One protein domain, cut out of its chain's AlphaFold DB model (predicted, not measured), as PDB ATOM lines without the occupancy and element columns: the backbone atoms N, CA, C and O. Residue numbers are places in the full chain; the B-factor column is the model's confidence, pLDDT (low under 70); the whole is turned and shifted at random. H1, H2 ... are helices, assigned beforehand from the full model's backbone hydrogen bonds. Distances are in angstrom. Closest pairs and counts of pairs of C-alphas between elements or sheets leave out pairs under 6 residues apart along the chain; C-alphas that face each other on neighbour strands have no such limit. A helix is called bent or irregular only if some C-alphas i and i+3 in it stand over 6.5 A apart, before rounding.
ATOM      1  N   SER A  22     167.965 147.097 194.766       97.69
ATOM      2  CA  SER A  22     166.940 147.204 195.815       97.69
ATOM      3  C   SER A  22     167.308 148.246 196.866       97.69
ATOM      4  O   SER A  22     166.503 149.127 197.150       97.69
ATOM      5  N   ASP A  23     168.539 148.189 197.370       97.44
ATOM      6  CA  ASP A  23     169.021 149.088 198.419       97.44
ATOM      7  C   ASP A  23     169.053 150.525 197.896       97.44
ATOM      8  O   ASP A  23     168.574 151.454 198.546       97.44
ATOM      9  N   LEU A  24     169.535 150.702 196.661       97.38
ATOM     10  CA  LEU A  24     169.545 152.000 195.995       97.38
ATOM     11  C   LEU A  24     168.128 152.550 195.766       97.38
ATOM     12  O   LEU A  24     167.909 153.749 195.915       97.38
ATOM     13  N   ILE A  25     167.155 151.702 195.422       98.44
ATOM     14  CA  ILE A  25     165.751 152.118 195.301       98.44
ATOM     15  C   ILE A  25     165.235 152.633 196.648       98.44
ATOM     16  O   ILE A  25     164.659 153.717 196.675       98.44
ATOM     17  N   THR A  26     165.489 151.923 197.751       98.00
ATOM     18  CA  THR A  26     165.078 152.358 199.096       98.00
ATOM     19  C   THR A  26     165.697 153.702 199.478       98.00
ATOM     20  O   THR A  26     164.988 154.580 199.968       98.00
ATOM     21  N   VAL A  27     166.988 153.908 199.188       97.31
ATOM     22  CA  VAL A  27     167.661 155.201 199.413       97.31
ATOM     23  C   VAL A  27     166.977 156.324 198.626       97.31
ATOM     24  O   VAL A  27     166.686 157.381 199.179       97.31
ATOM     25  N   LEU A  28     166.669 156.097 197.345       97.56
ATOM     26  CA  LEU A  28     166.020 157.103 196.498       97.56
ATOM     27  C   LEU A  28     164.572 157.387 196.911       97.56
ATOM     28  O   LEU A  28     164.122 158.524 196.802       97.56
ATOM     29  N   GLU A  29     163.825 156.384 197.373       97.25
ATOM     30  CA  GLU A  29     162.452 156.566 197.861       97.25
ATOM     31  C   GLU A  29     162.407 157.528 199.058       97.25
ATOM     32  O   GLU A  29     161.478 158.325 199.157       97.25
ATOM     33  N   GLN A  30     163.448 157.533 199.893       95.75
ATOM     34  CA  GLN A  30     163.526 158.344 201.112       95.75
ATOM     35  C   GLN A  30     164.227 159.702 200.935       95.75
ATOM     36  O   GLN A  30     164.229 160.504 201.865       95.75
ATOM     37  N   ASP A  31     164.810 159.998 199.770       95.06
ATOM     38  CA  ASP A  31     165.642 161.193 199.578       95.06
ATOM     39  C   ASP A  31     164.815 162.480 199.346       95.06
ATOM     40  O   ASP A  31     164.218 162.639 198.276       95.06
ATOM     41  N   PRO A  32     164.781 163.452 200.271       94.00
ATOM     42  CA  PRO A  32     163.984 164.670 200.104       94.00
ATOM     43  C   PRO A  32     164.566 165.655 199.072       94.00
ATOM     44  O   PRO A  32     163.875 166.584 198.659       94.00
ATOM     45  N   SER A  33     165.816 165.473 198.638       94.88
ATOM     46  CA  SER A  33     166.512 166.371 197.703       94.88
ATOM     47  C   SER A  33     166.069 166.200 196.244       94.88
ATOM     48  O   SER A  33     166.296 167.078 195.407       94.88
ATOM     49  N   LEU A  34     165.418 165.076 195.922       94.69
ATOM     50  CA  LEU A  34     164.949 164.755 194.577       94.69
ATOM     51  C   LEU A  34     163.515 165.228 194.338       94.69
ATOM     52  O   LEU A  34     162.604 164.956 195.121       94.69
ATOM     53  N   SER A  35     163.286 165.834 193.171       96.56
ATOM     54  CA  SER A  35     161.922 166.044 192.684       96.56
ATOM     55  C   SER A  35     161.225 164.708 192.428       96.56
ATOM     56  O   SER A  35     161.862 163.722 192.045       96.56
ATOM     57  N   GLU A  36     159.902 164.695 192.574       96.00
ATOM     58  CA  GLU A  36     159.079 163.492 192.404       96.00
ATOM     59  C   GLU A  36     159.305 162.818 191.042       96.00
ATOM     60  O   GLU A  36     159.563 161.618 190.948       96.00
ATOM     61  N   THR A  37     159.323 163.617 189.973       96.94
ATOM     62  CA  THR A  37     159.619 163.144 188.617       96.94
ATOM     63  C   THR A  37     160.994 162.487 188.539       96.94
ATOM     64  O   THR A  37     161.120 161.391 187.994       96.94
ATOM     65  N   ARG A  38     162.034 163.119 189.101       96.31
ATOM     66  CA  ARG A  38     163.401 162.604 188.985       96.31
ATOM     67  C   ARG A  38     163.588 161.305 189.763       96.31
ATOM     68  O   ARG A  38     164.195 160.375 189.232       96.31
ATOM     69  N   ARG A  39     163.026 161.242 190.972       97.88
ATOM     70  CA  ARG A  39     162.976 160.045 191.820       97.88
ATOM     71  C   ARG A  39     162.328 158.880 191.077       97.88
ATOM     72  O   ARG A  39     162.938 157.822 190.916       97.88
ATOM     73  N   ARG A  40     161.123 159.102 190.542       97.75
ATOM     74  CA  ARG A  40     160.368 158.105 189.774       97.75
ATOM     75  C   ARG A  40     161.149 157.600 188.561       97.75
ATOM     76  O   ARG A  40     161.189 156.392 188.327       97.75
ATOM     77  N   ASP A  41     161.763 158.498 187.794       97.88
ATOM     78  CA  ASP A  41     162.483 158.133 186.573       97.88
ATOM     79  C   ASP A  41     163.736 157.295 186.893       97.88
ATOM     80  O   ASP A  41     163.940 156.244 186.284       97.88
ATOM     81  N   MET A  42     164.514 157.678 187.915       98.00
ATOM     82  CA  MET A  42     165.668 156.912 188.413       98.00
ATOM     83  C   MET A  42     165.276 155.499 188.875       98.00
ATOM     84  O   MET A  42     165.863 154.514 188.421       98.00
ATOM     85  N   ILE A  43     164.247 155.385 189.722       98.38
ATOM     86  CA  ILE A  43     163.741 154.097 190.222       98.38
ATOM     87  C   ILE A  43     163.220 153.228 189.068       98.38
ATOM     88  O   ILE A  43     163.514 152.032 188.990       98.38
ATOM     89  N   SER A  44     162.470 153.824 188.136       98.12
ATOM     90  CA  SER A  44     161.981 153.142 186.932       98.12
ATOM     91  C   SER A  44     163.138 152.633 186.070       98.12
ATOM     92  O   SER A  44     163.107 151.488 185.613       98.12
ATOM     93  N   GLY A  45     164.190 153.438 185.902       97.31
ATOM     94  CA  GLY A  45     165.428 153.051 185.231       97.31
ATOM     95  C   GLY A  45     166.048 151.797 185.845       97.31
ATOM     96  O   GLY A  45     166.239 150.808 185.135       97.31
ATOM     97  N   LEU A  46     166.280 151.795 187.163       98.19
ATOM     98  CA  LEU A  46     166.837 150.645 187.892       98.19
ATOM     99  C   LEU A  46     165.989 149.379 187.703       98.19
ATOM    100  O   LEU A  46     166.502 148.338 187.286       98.19
ATOM    101  N   ARG A  47     164.670 149.472 187.927       98.31
ATOM    102  CA  ARG A  47     163.744 148.332 187.782       98.31
ATOM    103  C   ARG A  47     163.716 147.791 186.350       98.31
ATOM    104  O   ARG A  47     163.707 146.578 186.141       98.31
ATOM    105  N   ARG A  48     163.721 148.671 185.344       97.50
ATOM    106  CA  ARG A  48     163.714 148.269 183.927       97.50
ATOM    107  C   ARG A  48     165.040 147.660 183.489       97.50
ATOM    108  O   ARG A  48     165.013 146.722 182.697       97.50
ATOM    109  N   VAL A  49     166.167 148.150 184.006       96.94
ATOM    110  CA  VAL A  49     167.481 147.531 183.801       96.94
ATOM    111  C   VAL A  49     167.495 146.118 184.383       96.94
ATOM    112  O   VAL A  49     167.808 145.192 183.641       96.94
ATOM    113  N   ALA A  50     167.082 145.936 185.643       96.94
ATOM    114  CA  ALA A  50     167.022 144.622 186.292       96.94
ATOM    115  C   ALA A  50     166.150 143.631 185.499       96.94
ATOM    116  O   ALA A  50     166.602 142.548 185.121       96.94
ATOM    117  N   LYS A  51     164.940 144.060 185.118       96.19
ATOM    118  CA  LYS A  51     164.027 143.261 184.290       96.19
ATOM    119  C   LYS A  51     164.640 142.871 182.943       96.19
ATOM    120  O   LYS A  51     164.476 141.735 182.508       96.19
ATOM    121  N   ALA A  52     165.327 143.796 182.274       95.06
ATOM    122  CA  ALA A  52     165.920 143.559 180.959       95.06
ATOM    123  C   ALA A  52     167.066 142.538 180.978       95.06
ATOM    124  O   ALA A  52     167.327 141.912 179.955       95.06
ATOM    125  N   ILE A  53     167.737 142.371 182.119       94.00
ATOM    126  CA  ILE A  53     168.776 141.352 182.320       94.00
ATOM    127  C   ILE A  53     168.247 140.102 183.036       94.00
ATOM    128  O   ILE A  53     169.044 139.245 183.397       94.00
ATOM    129  N   HIS A  54     166.925 139.981 183.207       93.88
ATOM    130  CA  HIS A  54     166.248 138.849 183.850       93.88
ATOM    131  C   HIS A  54     166.633 138.618 185.320       93.88
ATOM    132  O   HIS A  54     166.685 137.480 185.776       93.88
ATOM    133  N   HIS A  55     166.858 139.698 186.069       94.62
ATOM    134  CA  HIS A  55     167.110 139.658 187.510       94.62
ATOM    135  C   HIS A  55     166.074 140.484 188.280       94.62
ATOM    136  O   HIS A  55     165.497 141.441 187.749       94.62
ATOM    137  N   ALA A  56     165.854 140.136 189.548       95.12
ATOM    138  CA  ALA A  56     165.141 140.999 190.479       95.12
ATOM    139  C   ALA A  56     166.096 142.082 191.029       95.12
ATOM    140  O   ALA A  56     167.301 141.843 191.074       95.12
ATOM    141  N   PRO A  57     165.619 143.277 191.434       97.06
ATOM    142  CA  PRO A  57     166.497 144.359 191.897       97.06
ATOM    143  C   PRO A  57     167.450 143.985 193.047       97.06
ATOM    144  O   PRO A  57     168.552 144.520 193.110       97.06
ATOM    145  N   GLN A  58     167.064 143.057 193.922       95.88
ATOM    146  CA  GLN A  58     167.919 142.559 195.005       95.88
ATOM    147  C   GLN A  58     169.089 141.681 194.533       95.88
ATOM    148  O   GLN A  58     170.050 141.503 195.269       95.88
ATOM    149  N   ASP A  59     169.044 141.186 193.293       93.81
ATOM    150  CA  ASP A  59     170.091 140.348 192.696       93.81
ATOM    151  C   ASP A  59     170.967 141.134 191.705       93.81
ATOM    152  O   ASP A  59     171.760 140.552 190.957       93.81
ATOM    153  N   VAL A  60     170.786 142.459 191.634       95.06
ATOM    154  CA  VAL A  60     171.500 143.332 190.697       95.06
ATOM    155  C   VAL A  60     172.445 144.256 191.463       95.06
ATOM    156  O   VAL A  60     172.000 145.270 192.000       95.06
ATOM    157  N   PRO A  61     173.752 143.960 191.485       94.69
ATOM    158  CA  PRO A  61     174.744 144.798 192.143       94.69
ATOM    159  C   PRO A  61     174.926 146.122 191.400       94.69
ATOM    160  O   PRO A  61     175.002 146.162 190.165       94.69
ATOM    161  N   CYS A  62     175.092 147.210 192.151       93.56
ATOM    162  CA  CYS A  62     175.471 148.525 191.636       93.56
ATOM    163  C   CYS A  62     176.951 148.556 191.205       93.56
ATOM    164  O   CYS A  62     177.744 149.342 191.712       93.56
ATOM    165  N   HIS A  63     177.340 147.699 190.257       89.44
ATOM    166  CA  HIS A  63     178.734 147.497 189.864       89.44
ATOM    167  C   HIS A  63     178.906 147.484 188.340       89.44
ATOM    168  O   HIS A  63     178.436 146.575 187.648       89.44
ATOM    169  N   GLY A  64     179.616 148.482 187.800       86.38
ATOM    170  CA  GLY A  64     179.728 148.707 186.352       86.38
ATOM    171  C   GLY A  64     180.278 147.520 185.572       86.38
ATOM    172  O   GLY A  64     179.631 147.052 184.633       86.38
ATOM    173  N   ARG A  65     181.392 146.934 186.030       84.31
ATOM    174  CA  ARG A  65     182.007 145.757 185.391       84.31
ATOM    175  C   ARG A  65     181.092 144.527 185.375       84.31
ATOM    176  O   ARG A  65     181.228 143.675 184.502       84.31
ATOM    177  N   TRP A  66     180.152 144.422 186.318       89.06
ATOM    178  CA  TRP A  66     179.172 143.332 186.343       89.06
ATOM    179  C   TRP A  66     177.980 143.619 185.419       89.06
ATOM    180  O   TRP A  66     177.525 142.732 184.691       89.06
ATOM    181  N   LEU A  67     177.496 144.864 185.424       90.88
ATOM    182  CA  LEU A  67     176.344 145.313 184.639       90.88
ATOM    183  C   LEU A  67     176.645 145.332 183.139       90.88
ATOM    184  O   LEU A  67     175.852 144.858 182.328       90.88
ATOM    185  N   GLN A  68     177.809 145.841 182.758       87.69
ATOM    186  CA  GLN A  68     178.185 146.081 181.371       87.69
ATOM    187  C   GLN A  68     178.101 144.854 180.441       87.69
ATOM    188  O   GLN A  68     177.413 144.953 179.419       87.69
ATOM    189  N   PRO A  69     178.700 143.684 180.752       85.75
ATOM    190  CA  PRO A  69     178.595 142.501 179.891       85.75
ATOM    191  C   PRO A  69     177.178 141.912 179.821       85.75
ATOM    192  O   PRO A  69     176.886 141.135 178.911       85.75
ATOM    193  N   ARG A  70     176.290 142.251 180.763       91.12
ATOM    194  CA  ARG A  70     174.875 141.850 180.738       91.12
ATOM    195  C   ARG A  70     174.055 142.815 179.891       91.12
ATOM    196  O   ARG A  70     173.291 142.386 179.032       91.12
ATOM    197  N   LEU A  71     174.279 144.116 180.056       90.88
ATOM    198  CA  LEU A  71     173.579 145.157 179.304       90.88
ATOM    199  C   LEU A  71     173.984 145.195 177.829       90.88
ATOM    200  O   LEU A  71     173.151 145.526 176.982       90.88
ATOM    201  N   SER A  72     175.217 144.800 177.502       87.00
ATOM    202  CA  SER A  72     175.676 144.639 176.117       87.00
ATOM    203  C   SER A  72     174.854 143.604 175.338       87.00
ATOM    204  O   SER A  72     174.587 143.811 174.153       87.00
ATOM    205  N   LYS A  73     174.381 142.548 176.016       89.25
ATOM    206  CA  LYS A  73     173.586 141.452 175.437       89.25
ATOM    207  C   LYS A  73     172.104 141.786 175.272       89.25
ATOM    208  O   LYS A  73     171.408 141.094 174.534       89.25
ATOM    209  N   VAL A  74     171.607 142.843 175.918       90.94
ATOM    210  CA  VAL A  74     170.196 143.234 175.809       90.94
ATOM    211  C   VAL A  74     169.892 143.706 174.389       90.94
ATOM    212  O   VAL A  74     170.516 144.647 173.890       90.94
ATOM    213  N   ALA A  75     168.887 143.109 173.753       90.94
ATOM    214  CA  ALA A  75     168.338 143.550 172.474       90.94
ATOM    215  C   ALA A  75     167.050 144.366 172.708       90.94
ATOM    216  O   ALA A  75     166.005 143.774 172.975       90.94
ATOM    217  N   PRO A  76     167.067 145.714 172.599       90.88
ATOM    218  CA  PRO A  76     165.897 146.542 172.924       90.88
ATOM    219  C   PRO A  76     164.646 146.198 172.115       90.88
ATOM    220  O   PRO A  76     163.542 146.206 172.655       90.88
ATOM    221  N   ALA A  77     164.827 145.817 170.847       92.00
ATOM    222  CA  ALA A  77     163.739 145.385 169.975       92.00
ATOM    223  C   ALA A  77     162.999 144.149 170.521       92.00
ATOM    224  O   ALA A  77     161.773 144.106 170.461       92.00
ATOM    225  N   ALA A  78     163.712 143.195 171.136       91.75
ATOM    226  CA  ALA A  78     163.098 142.024 171.772       91.75
ATOM    227  C   ALA A  78     162.242 142.406 172.995       91.75
ATOM    228  O   ALA A  78     161.275 141.727 173.320       91.75
ATOM    229  N   LEU A  79     162.557 143.538 173.632       91.00
ATOM    230  CA  LEU A  79     161.775 144.122 174.723       91.00
ATOM    231  C   LEU A  79     160.669 145.070 174.226       91.00
ATOM    232  O   LEU A  79     160.000 145.691 175.050       91.00
ATOM    233  N   ARG A  80     160.482 145.211 172.903       93.50
ATOM    234  CA  ARG A  80     159.575 146.182 172.259       93.50
ATOM    235  C   ARG A  80     159.849 147.635 172.672       93.50
ATOM    236  O   ARG A  80     158.936 148.449 172.773       93.50
ATOM    237  N   ILE A  81     161.116 147.972 172.917       93.50
ATOM    238  CA  ILE A  81     161.559 149.324 173.276       93.50
ATOM    239  C   ILE A  81     162.472 149.852 172.165       93.50
ATOM    240  O   ILE A  81     163.328 149.135 171.645       93.50
ATOM    241  N   SER A  82     162.315 151.129 171.811       93.81
ATOM    242  CA  SER A  82     163.214 151.786 170.860       93.81
ATOM    243  C   SER A  82     164.640 151.883 171.412       93.81
ATOM    244  O   SER A  82     164.861 151.923 172.624       93.81
ATOM    245  N   GLN A  83     165.632 152.004 170.530       90.62
ATOM    246  CA  GLN A  83     167.023 152.182 170.956       90.62
ATOM    247  C   GLN A  83     167.189 153.401 171.882       90.62
ATOM    248  O   GLN A  83     167.867 153.310 172.903       90.62
ATOM    249  N   LYS A  84     166.505 154.510 171.566       90.56
ATOM    250  CA  LYS A  84     166.467 155.721 172.401       90.56
ATOM    251  C   LYS A  84     165.815 155.458 173.759       90.56
ATOM    252  O   LYS A  84     166.346 155.867 174.784       90.56
ATOM    253  N   GLY A  85     164.693 154.737 173.786       94.62
ATOM    254  CA  GLY A  85     164.026 154.372 175.036       94.62
ATOM    255  C   GLY A  85     164.921 153.529 175.945       94.62
ATOM    256  O   GLY A  85     164.979 153.770 177.147       94.62
ATOM    257  N   TRP A  86     165.673 152.586 175.376       94.38
ATOM    258  CA  TRP A  86     166.644 151.795 176.133       94.38
ATOM    259  C   TRP A  86     167.818 152.635 176.648       94.38
ATOM    260  O   TRP A  86     168.227 152.481 177.796       94.38
ATOM    261  N   GLN A  87     168.334 153.563 175.838       90.44
ATOM    262  CA  GLN A  87     169.371 154.502 176.278       90.44
ATOM    263  C   GLN A  87     168.904 155.358 177.459       90.44
ATOM    264  O   GLN A  87     169.671 155.530 178.403       90.44
ATOM    265  N   ASN A  88     167.655 155.832 177.443       93.44
ATOM    266  CA  ASN A  88     167.079 156.581 178.561       93.44
ATOM    267  C   ASN A  88     167.014 155.723 179.831       93.44
ATOM    268  O   ASN A  88     167.510 156.146 180.864       93.44
ATOM    269  N   VAL A  89     166.524 154.482 179.730       95.44
ATOM    270  CA  VAL A  89     166.483 153.532 180.860       95.44
ATOM    271  C   VAL A  89     167.862 153.339 181.497       95.44
ATOM    272  O   VAL A  89     168.007 153.449 182.712       95.44
ATOM    273  N   VAL A  90     168.889 153.090 180.679       94.12
ATOM    274  CA  VAL A  90     170.269 152.932 181.167       94.12
ATOM    275  C   VAL A  90     170.805 154.247 181.744       94.12
ATOM    276  O   VAL A  90     171.530 154.234 182.737       94.12
ATOM    277  N   SER A  91     170.447 155.387 181.152       91.50
ATOM    278  CA  SER A  91     170.832 156.714 181.639       91.50
ATOM    279  C   SER A  91     170.221 157.030 183.005       91.50
ATOM    280  O   SER A  91     170.909 157.585 183.862       91.50
ATOM    281  N   ASP A  92     168.965 156.659 183.238       96.00
ATOM    282  CA  ASP A  92     168.287 156.866 184.517       96.00
ATOM    283  C   ASP A  92     168.852 155.955 185.608       96.00
ATOM    284  O   ASP A  92     169.170 156.439 186.693       96.00
ATOM    285  N   ALA A  93     169.111 154.681 185.294       96.25
ATOM    286  CA  ALA A  93     169.802 153.767 186.206       96.25
ATOM    287  C   ALA A  93     171.216 154.260 186.561       96.25
ATOM    288  O   ALA A  93     171.607 154.272 187.725       96.25
ATOM    289  N   ARG A  94     171.984 154.748 185.575       93.88
ATOM    290  CA  ARG A  94     173.294 155.362 185.837       93.88
ATOM    291  C   ARG A  94     173.147 156.591 186.725       93.88
ATOM    292  O   ARG A  94     173.958 156.806 187.617       93.88
ATOM    293  N   SER A  95     172.149 157.423 186.447       93.25
ATOM    294  CA  SER A  95     171.923 158.647 187.206       93.25
ATOM    295  C   SER A  95     171.618 158.352 188.668       93.25
ATOM    296  O   SER A  95     172.142 159.053 189.522       93.25
ATOM    297  N   ALA A  96     170.832 157.310 188.945       95.94
ATOM    298  CA  ALA A  96     170.596 156.815 190.295       95.94
ATOM    299  C   ALA A  96     171.912 156.471 191.007       95.94
ATOM    300  O   ALA A  96     172.174 156.966 192.097       95.94
ATOM    301  N   MET A  97     172.779 155.692 190.353       95.00
ATOM    302  CA  MET A  97     174.092 155.335 190.903       95.00
ATOM    303  C   MET A  97     174.987 156.568 191.105       95.00
ATOM    304  O   MET A  97     175.726 156.646 192.081       95.00
ATOM    305  N   ALA A  98     174.919 157.547 190.199       92.50
ATOM    306  CA  ALA A  98     175.705 158.773 190.297       92.50
ATOM    307  C   ALA A  98     175.234 159.698 191.423       92.50
ATOM    308  O   ALA A  98     176.039 160.408 192.018       92.50
ATOM    309  N   HIS A  99     173.932 159.694 191.700       94.25
ATOM    310  CA  HIS A  99     173.312 160.522 192.730       94.25
ATOM    311  C   HIS A  99     173.833 160.188 194.130       94.25
ATOM    312  O   HIS A  99     174.067 161.089 194.926       94.25
ATOM    313  N   VAL A 100     174.107 158.908 194.389       92.62
ATOM    314  CA  VAL A 100     174.667 158.419 195.661       92.62
ATOM    315  C   VAL A 100     176.190 158.216 195.621       92.62
ATOM    316  O   VAL A 100     176.757 157.593 196.511       92.62
ATOM    317  N   GLY A 101     176.864 158.696 194.570       89.81
ATOM    318  CA  GLY A 101     178.327 158.649 194.460       89.81
ATOM    319  C   GLY A 101     178.940 157.292 194.091       89.81
ATOM    320  O   GLY A 101     180.158 157.162 194.130       89.81
TER     321      GLY A 101
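What this domain is: This is residues 22 to 101 of the 214 residues of an uncharacterized protein of Salipiger sp. IMCC34102 (UniProt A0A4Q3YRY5). Two long helices, H2 and H5, cross as an X at the core, and the shorter H1 folds back along part of H2 to make a helical hairpin with it. H4 and the first residues of H5 lie at one end of the length and the link from H1 to H2 at the other, while H3, with the long link before it, lies along one side, its Leu 71 near Val 49 of H2. You are reading 80 printed residues with five named helices in the order H1, H2, H3, H4, H5 and no named strand, an all-helix domain. The whole is compact, with a radius of gyration of the C-alphas of 12.2 A, and its outline is elongated, 36 by 23 by 19 A.

How they stand to each other: Begin with the two longest helices, H2, residues 36 to 52, and H5, residues 83 to 99. They touch at a steep tilt of 66 degrees, opposite ways, and their closest C-alphas, those of Gly 45 and Val 89, are 4.5 A apart. Next look at H1, residues 22 to 30, which touches residues 39 to 46 of H2 in a hairpin at a shallow tilt of 10 degrees, opposite ways; the closest C-alphas, of Ile 25 and Ile 43, are 5.8 A apart. H1 and H5 only just touch, with 3 pairs of C-alphas within 8 A, about perpendicular at 74 degrees; the closest C-alphas are those of Leu 24 and Ala 96, 7.5 A apart. H4, residues 76 to 79, and H5 touch only at the corner, and only just, with 3 pairs within 8 A; the closest C-alphas, of Pro 76 and Gln 83, are 6.1 A apart. H5 is the hub, touching three helices. H3, residues 64 to 71, is close to H2 but not clearly touching, with the C-alphas of Val 49 and Leu 71 closest at 7.9 A, and it is apart from H1, H4 and H5. The helix packing is mostly crossed, but only just. In H1, H2 and H5 every O i to N i+4 pair is within hydrogen-bond range; in H3 2 of 4 are, and H4 is too short for such a pair.

Where its parts are: Find C-alpha 36 at (159.079, 163.492, 192.404); from there H2 runs 24.0 A to C-alpha 52. H5 runs 24.1 A from C-alpha 83 to C-alpha 99 at (173.312, 160.522, 192.730). H1 begins at C-alpha 22, at (166.940, 147.204, 195.815), and is 12.8 A long. H3 is 10.0 A long and only just irregular, with C-alphas 66 and 69 6.53 A apart; H4 is 5.1 A long.

The domain as a whole: The two C-alphas farthest apart are those of Pro 32 and Ala 78, at 36.3 A. The printed part has no cut. The link from H2 to H3, 11 residues, is long; the other three links are tight. The mean pLDDT of the printed part is 94.1, and no printed residue is under 70.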